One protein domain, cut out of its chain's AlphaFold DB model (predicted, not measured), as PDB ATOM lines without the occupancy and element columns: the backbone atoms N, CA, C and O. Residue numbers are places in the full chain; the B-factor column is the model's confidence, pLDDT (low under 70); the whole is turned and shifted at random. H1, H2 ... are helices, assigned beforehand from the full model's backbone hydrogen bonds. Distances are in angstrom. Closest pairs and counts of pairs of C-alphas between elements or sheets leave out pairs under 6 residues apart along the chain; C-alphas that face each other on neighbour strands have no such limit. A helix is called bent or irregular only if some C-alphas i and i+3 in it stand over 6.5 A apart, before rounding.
ATOM      1  N   ILE A  11     192.385 114.715 175.279       84.44
ATOM      2  CA  ILE A  11     192.342 115.087 173.860       84.44
ATOM      3  C   ILE A  11     190.920 115.025 173.290       84.44
ATOM      4  O   ILE A  11     190.521 115.903 172.535       84.44
ATOM      5  N   GLN A  12     190.115 114.043 173.703       85.25
ATOM      6  CA  GLN A  12     188.716 113.943 173.285       85.25
ATOM      7  C   GLN A  12     187.887 115.124 173.814       85.25
ATOM      8  O   GLN A  12     187.042 115.642 173.092       85.25
ATOM      9  N   GLN A  13     188.149 115.597 175.037       89.25
ATOM     10  CA  GLN A  13     187.472 116.774 175.597       89.25
ATOM     11  C   GLN A  13     187.826 118.065 174.850       89.25
ATOM     12  O   GLN A  13     186.937 118.874 174.593       89.25
ATOM     13  N   GLU A  14     189.092 118.257 174.478       86.00
ATOM     14  CA  GLU A  14     189.511 119.431 173.702       86.00
ATOM     15  C   GLU A  14     188.935 119.420 172.283       86.00
ATOM     16  O   GLU A  14     188.439 120.444 171.818       86.00
ATOM     17  N   LEU A  15     188.890 118.256 171.628       83.75
ATOM     18  CA  LEU A  15     188.233 118.118 170.325       83.75
ATOM     19  C   LEU A  15     186.738 118.455 170.400       83.75
ATOM     20  O   LEU A  15     186.230 119.170 169.546       83.75
ATOM     21  N   LEU A  16     186.032 118.023 171.452       85.38
ATOM     22  CA  LEU A  16     184.617 118.373 171.643       85.38
ATOM     23  C   LEU A  16     184.400 119.885 171.816       85.38
ATOM     24  O   LEU A  16     183.436 120.427 171.274       85.38
ATOM     25  N   LYS A  17     185.289 120.576 172.541       84.69
ATOM     26  CA  LYS A  17     185.244 122.043 172.659       84.69
ATOM     27  C   LYS A  17     185.495 122.704 171.310       84.69
ATOM     28  O   LYS A  17     184.753 123.602 170.928       84.69
ATOM     29  N   LEU A  18     186.489 122.226 170.570       81.56
ATOM     30  CA  LEU A  18     186.807 122.714 169.236       81.56
ATOM     31  C   LEU A  18     185.599 122.576 168.288       81.56
ATOM     32  O   LEU A  18     185.208 123.548 167.648       81.56
ATOM     33  N   TYR A  19     184.936 121.415 168.267       76.00
ATOM     34  CA  TYR A  19     183.771 121.156 167.407       76.00
ATOM     35  C   TYR A  19     182.559 122.036 167.729       76.00
ATOM     36  O   TYR A  19     181.725 122.272 166.853       76.00
ATOM     37  N   SER A  20     182.466 122.569 168.953       79.44
ATOM     38  CA  SER A  20     181.376 123.473 169.344       79.44
ATOM     39  C   SER A  20     181.347 124.784 168.543       79.44
ATOM     40  O   SER A  20     180.328 125.470 168.526       79.44
ATOM     41  N   HIS A  21     182.428 125.094 167.820       82.25
ATOM     42  CA  HIS A  21     182.577 126.291 166.997       82.25
ATOM     43  C   HIS A  21     182.241 126.098 165.505       82.25
ATOM     44  O   HIS A  21     182.542 126.991 164.723       82.25
ATOM     45  N   GLN A  22     181.619 124.979 165.098       79.12
ATOM     46  CA  GLN A  22     181.320 124.670 163.682       79.12
ATOM     47  C   GLN A  22     182.563 124.767 162.779       79.12
ATOM     48  O   GLN A  22     182.598 125.485 161.785       79.12
ATOM     49  N   VAL A  23     183.605 124.040 163.168       80.88
ATOM     50  CA  VAL A  23     184.874 123.963 162.438       80.88
ATOM     51  C   VAL A  23     184.641 123.369 161.051       80.88
ATOM     52  O   VAL A  23     183.901 122.394 160.917       80.88
ATOM     53  N   ALA A  24     185.274 123.942 160.028       88.19
ATOM     54  CA  ALA A  24     185.188 123.417 158.673       88.19
ATOM     55  C   ALA A  24     185.908 122.063 158.558       88.19
ATOM     56  O   ALA A  24     186.946 121.841 159.181       88.19
ATOM     57  N   ASP A  25     185.410 121.173 157.697       87.00
ATOM     58  CA  ASP A  25     186.018 119.851 157.474       87.00
ATOM     59  C   ASP A  25     187.496 119.932 157.047       87.00
ATOM     60  O   ASP A  25     188.294 119.057 157.385       87.00
ATOM     61  N   SER A  26     187.888 121.002 156.346       90.50
ATOM     62  CA  SER A  26     189.283 121.266 155.973       90.50
ATOM     63  C   SER A  26     190.193 121.457 157.183       90.50
ATOM     64  O   SER A  26     191.313 120.949 157.204       90.50
ATOM     65  N   ASP A  27     189.706 122.154 158.208       87.12
ATOM     66  CA  ASP A  27     190.466 122.404 159.430       87.12
ATOM     67  C   ASP A  27     190.539 121.129 160.279       87.12
ATOM     68  O   ASP A  27     191.573 120.838 160.881       87.12
ATOM     69  N   LEU A  28     189.479 120.310 160.272       85.38
ATOM     70  CA  LEU A  28     189.495 118.984 160.898       85.38
ATOM     71  C   LEU A  28     190.551 118.072 160.269       85.38
ATOM     72  O   LEU A  28     191.274 117.378 160.988       85.38
ATOM     73  N   LEU A  29     190.653 118.087 158.939       91.00
ATOM     74  CA  LEU A  29     191.673 117.334 158.220       91.00
ATOM     75  C   LEU A  29     193.078 117.828 158.579       91.00
ATOM     76  O   LEU A  29     193.919 117.017 158.957       91.00
ATOM     77  N   ALA A  30     193.302 119.145 158.582       91.75
ATOM     78  CA  ALA A  30     194.590 119.728 158.955       91.75
ATOM     79  C   ALA A  30     195.015 119.355 160.389       91.75
ATOM     80  O   ALA A  30     196.181 119.059 160.647       91.75
ATOM     81  N   ILE A  31     194.071 119.313 161.332       88.44
ATOM     82  CA  ILE A  31     194.343 118.898 162.716       88.44
ATOM     83  C   ILE A  31     194.684 117.409 162.791       88.44
ATOM     84  O   ILE A  31     195.592 117.022 163.529       88.44
ATOM     85  N   LYS A  32     193.982 116.564 162.028       89.06
ATOM     86  CA  LYS A  32     194.296 115.135 161.937       89.06
ATOM     87  C   LYS A  32     195.709 114.918 161.391       89.06
ATOM     88  O   LYS A  32     196.444 114.109 161.956       89.06
ATOM     89  N   ASP A  33     196.086 115.653 160.351       95.38
ATOM     90  CA  ASP A  33     197.415 115.571 159.748       95.38
ATOM     91  C   ASP A  33     198.493 116.031 160.735       95.38
ATOM     92  O   ASP A  33     199.457 115.303 160.959       95.38
ATOM     93  N   LEU A  34     198.273 117.140 161.450       94.44
ATOM     94  CA  LEU A  34     199.184 117.624 162.494       94.44
ATOM     95  C   LEU A  34     199.410 116.583 163.607       94.44
ATOM     96  O   LEU A  34     200.533 116.389 164.077       94.44
ATOM     97  N   ILE A  35     198.348 115.895 164.039       91.88
ATOM     98  CA  ILE A  35     198.455 114.807 165.022       91.88
ATOM     99  C   ILE A  35     199.271 113.643 164.440       91.88
ATOM    100  O   ILE A  35     200.132 113.094 165.132       91.88
ATOM    101  N   GLY A  36     199.023 113.275 163.181       95.06
ATOM    102  CA  GLY A  36     199.769 112.234 162.474       95.06
ATOM    103  C   GLY A  36     201.261 112.553 162.374       95.06
ATOM    104  O   GLY A  36     202.094 111.730 162.755       95.06
ATOM    105  N   GLU A  37     201.599 113.768 161.949       97.19
ATOM    106  CA  GLU A  37     202.973 114.266 161.857       97.19
ATOM    107  C   GLU A  37     203.685 114.249 163.212       97.19
ATOM    108  O   GLU A  37     204.835 113.817 163.306       97.19
ATOM    109  N   TYR A  38     203.000 114.660 164.284       95.88
ATOM    110  CA  TYR A  38     203.563 114.629 165.633       95.88
ATOM    111  C   TYR A  38     203.956 113.208 166.059       95.88
ATOM    112  O   TYR A  38     205.064 112.990 166.560       95.88
ATOM    113  N   PHE A  39     203.073 112.228 165.847       95.50
ATOM    114  CA  PHE A  39     203.365 110.841 166.204       95.50
ATOM    115  C   PHE A  39     204.426 110.215 165.303       95.50
ATOM    116  O   PHE A  39     205.296 109.520 165.824       95.50
ATOM    117  N   ALA A  40     204.406 110.496 163.998       96.69
ATOM    118  CA  ALA A  40     205.434 110.036 163.070       96.69
ATOM    119  C   ALA A  40     206.816 110.554 163.484       96.69
ATOM    120  O   ALA A  40     207.743 109.770 163.666       96.69
ATOM    121  N   LYS A  41     206.930 111.860 163.757       97.19
ATOM    122  CA  LYS A  41     208.178 112.474 164.220       97.19
ATOM    123  C   LYS A  41     208.662 111.865 165.532       97.19
ATOM    124  O   LYS A  41     209.845 111.566 165.669       97.19
ATOM    125  N   ARG A  42     207.759 111.664 166.495       95.88
ATOM    126  CA  ARG A  42     208.099 111.036 167.775       95.88
ATOM    127  C   ARG A  42     208.573 109.594 167.589       95.88
ATOM    128  O   ARG A  42     209.524 109.193 168.250       95.88
ATOM    129  N   LEU A  43     207.923 108.826 166.716       96.12
ATOM    130  CA  LEU A  43     208.305 107.447 166.422       96.12
ATOM    131  C   LEU A  43     209.697 107.384 165.786       96.12
ATOM    132  O   LEU A  43     210.522 106.604 166.251       96.12
ATOM    133  N   SER A  44     209.980 108.240 164.800       94.25
ATOM    134  CA  SER A  44     211.312 108.349 164.191       94.25
ATOM    135  C   SER A  44     212.379 108.679 165.231       94.25
ATOM    136  O   SER A  44     213.363 107.963 165.337       94.25
ATOM    137  N   GLN A  45     212.135 109.670 166.094       96.50
ATOM    138  CA  GLN A  45     213.068 110.012 167.175       96.50
ATOM    139  C   GLN A  45     213.311 108.847 168.140       96.50
ATOM    140  O   GLN A  45     214.422 108.652 168.619       96.50
ATOM    141  N   MET A  46     212.272 108.072 168.457       95.06
ATOM    142  CA  MET A  46     212.424 106.888 169.301       95.06
ATOM    143  C   MET A  46     213.243 105.794 168.609       95.06
ATOM    144  O   MET A  46     214.031 105.133 169.285       95.06
ATOM    145  N   ALA A  47     213.077 105.617 167.295       92.12
ATOM    146  CA  ALA A  47     213.890 104.702 166.503       92.12
ATOM    147  C   ALA A  47     215.361 105.145 166.477       92.12
ATOM    148  O   ALA A  47     216.226 104.324 166.767       92.12
ATOM    149  N   ASP A  48     215.632 106.434 166.259       92.69
ATOM    150  CA  ASP A  48     216.989 106.999 166.283       92.69
ATOM    151  C   ASP A  48     217.662 106.788 167.651       92.69
ATOM    152  O   ASP A  48     218.782 106.290 167.740       92.69
ATOM    153  N   ILE A  49     216.952 107.073 168.750       95.50
ATOM    154  CA  ILE A  49     217.470 106.856 170.113       95.50
ATOM    155  C   ILE A  49     217.763 105.372 170.366       95.50
ATOM    156  O   ILE A  49     218.759 105.035 171.008       95.50
ATOM    157  N   ALA A  50     216.886 104.474 169.911       92.31
ATOM    158  CA  ALA A  50     217.100 103.038 170.054       92.31
ATOM    159  C   ALA A  50     218.304 102.569 169.228       92.31
ATOM    160  O   ALA A  50     219.105 101.779 169.727       92.31
ATOM    161  N   TRP A  51     218.455 103.091 168.014       91.12
ATOM    162  CA  TRP A  51     219.579 102.821 167.129       91.12
ATOM    163  C   TRP A  51     220.911 103.197 167.780       91.12
ATOM    164  O   TRP A  51     221.794 102.351 167.931       91.12
ATOM    165  N   GLU A  52     221.021 104.435 168.264       93.69
ATOM    166  CA  GLU A  52     222.219 104.925 168.949       93.69
ATOM    167  C   GLU A  52     222.507 104.135 170.229       93.69
ATOM    168  O   GLU A  52     223.636 103.703 170.459       93.69
ATOM    169  N   LYS A  53     221.490 103.885 171.064       95.31
ATOM    170  CA  LYS A  53     221.663 103.177 172.340       95.31
ATOM    171  C   LYS A  53     222.180 101.749 172.160       95.31
ATOM    172  O   LYS A  53     222.920 101.266 173.018       95.31
ATOM    173  N   ASN A  54     221.767 101.070 171.095       92.12
ATOM    174  CA  ASN A  54     222.198  99.704 170.813       92.12
ATOM    175  C   ASN A  54     223.478  99.644 169.965       92.12
ATOM    176  O   ASN A  54     223.955  98.544 169.704       92.12
ATOM    177  N   ASN A  55     224.053 100.793 169.576       93.50
ATOM    178  CA  ASN A  55     225.161 100.890 168.618       93.50
ATOM    179  C   ASN A  55     224.891 100.094 167.335       93.50
ATOM    180  O   ASN A  55     225.787  99.425 166.821       93.50
ATOM    181  N   TRP A  56     223.648 100.139 166.850       91.12
ATOM    182  CA  TRP A  56     223.289  99.434 165.631       91.12
ATOM    183  C   TRP A  56     224.039 100.002 164.428       91.12
ATOM    184  O   TRP A  56     224.328 101.198 164.317       91.12
ATOM    185  N   THR A  57     224.370  99.095 163.528       91.62
ATOM    186  CA  THR A  57     225.038  99.333 162.259       91.62
ATOM    187  C   THR A  57     224.096  98.977 161.118       91.62
ATOM    188  O   THR A  57     223.056  98.353 161.319       91.62
ATOM    189  N   ASN A  58     224.456  99.353 159.892       87.31
ATOM    190  CA  ASN A  58     223.650  98.996 158.723       87.31
ATOM    191  C   ASN A  58     223.450  97.472 158.601       87.31
ATOM    192  O   ASN A  58     222.368  97.042 158.217       87.31
ATOM    193  N   ASP A  59     224.435  96.676 159.029       88.50
ATOM    194  CA  ASP A  59     224.345  95.212 159.045       88.50
ATOM    195  C   ASP A  59     223.259  94.717 160.024       88.50
ATOM    196  O   ASP A  59     222.558  93.741 159.744       88.50
ATOM    197  N   ASP A  60     223.060  95.413 161.149       87.19
ATOM    198  CA  ASP A  60     221.975  95.118 162.092       87.19
ATOM    199  C   ASP A  60     220.602  95.440 161.483       87.19
ATOM    200  O   ASP A  60     219.652  94.683 161.684       87.19
ATOM    201  N   MET A  61     220.492  96.513 160.689       84.56
ATOM    202  CA  MET A  61     219.254  96.828 159.961       84.56
ATOM    203  C   MET A  61     218.929  95.754 158.927       84.56
ATOM    204  O   MET A  61     217.783  95.312 158.845       84.56
ATOM    205  N   ASP A  62     219.928  95.317 158.161       85.19
ATOM    206  CA  ASP A  62     219.765  94.255 157.171       85.19
ATOM    207  C   ASP A  62     219.343  92.942 157.840       85.19
ATOM    208  O   ASP A  62     218.490  92.228 157.312       85.19
ATOM    209  N   SER A  63     219.868  92.645 159.030       85.44
ATOM    210  CA  SER A  63     219.434  91.501 159.837       85.44
ATOM    211  C   SER A  63     217.969  91.633 160.279       85.44
ATOM    212  O   SER A  63     217.183  90.712 160.077       85.44
ATOM    213  N   ILE A  64     217.563  92.798 160.799       84.81
ATOM    214  CA  ILE A  64     216.185  93.063 161.252       84.81
ATOM    215  C   ILE A  64     215.176  92.983 160.096       84.81
ATOM    216  O   ILE A  64     214.084  92.443 160.267       84.81
ATOM    217  N   LEU A  65     215.519  93.525 158.924       84.31
ATOM    218  CA  LEU A  65     214.640  93.562 157.748       84.31
ATOM    219  C   LEU A  65     214.490  92.198 157.070       84.31
ATOM    220  O   LEU A  65     213.455  91.936 156.458       84.31
ATOM    221  N   ASN A  66     215.513  91.348 157.166       86.44
ATOM    222  CA  ASN A  66     215.518  90.014 156.572       86.44
ATOM    223  C   ASN A  66     215.164  88.904 157.574       86.44
ATOM    224  O   ASN A  66     215.117  87.736 157.181       86.44
ATOM    225  N   ASP A  67     214.897  89.235 158.843       81.25
ATOM    226  CA  ASP A  67     214.396  88.264 159.815       81.25
ATOM    227  C   ASP A  67     212.969  87.845 159.439       81.25
ATOM    228  O   ASP A  67     211.992  88.575 159.606       81.25
TER     229      ASP A  67
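Overview. This is residues 11 to 67 of the 70 residues of an uncharacterized protein of Arcicella aurantiaca (UniProt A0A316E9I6). One long, straight helix, H2, makes the axis of an extended rod, with a short helix off each end: H1 folds back from the beginning of H2 without touching it, and H3 turns off to one side past its end. There is no packed core, and no helix touches another. The printed part has 57 residues with three named helices, H1, H2 and H3 in that order, and no named strand; its class is all helix. The radius of gyration of the C-alphas is 18.5 A, and the C-alphas span 52 by 19 by 15 A along the three main axes.

Along the chain. H1 covers residues 11 to 19, begins with C-alpha 11 at (192.342, 115.087, 173.860) and is 12.3 A from first to last C-alpha. H2 covers residues 25 to 53, from C-alpha 25 at (186.018, 119.851, 157.474) to C-alpha 53 at (221.663, 103.177, 172.340), 42.1 A. H3 covers residues 58 to 66, is 12.3 A long and ends with C-alpha 66 at (215.518, 90.014, 156.572).

Arrangement. H1 and H2 are apart, with no C-alpha of the one within 8 A of the other. By the same test H2 and H3 are apart, and so are H1 and H3. Residues 32 to 47, which belong to H2, stand free. In H1, H2 and H3 every O i to N i+4 pair is within hydrogen-bond range. No helix is bent or irregular.

Size, cuts and confidence. The two C-alphas farthest apart are those of His 21 and Asp 59, at 52.7 A. The printed part has no cut, and both links are tight, with 5 residues between H1 and H2 and 4 between H2 and H3. The mean pLDDT of the printed part is 89.3, and no printed residue is under 70.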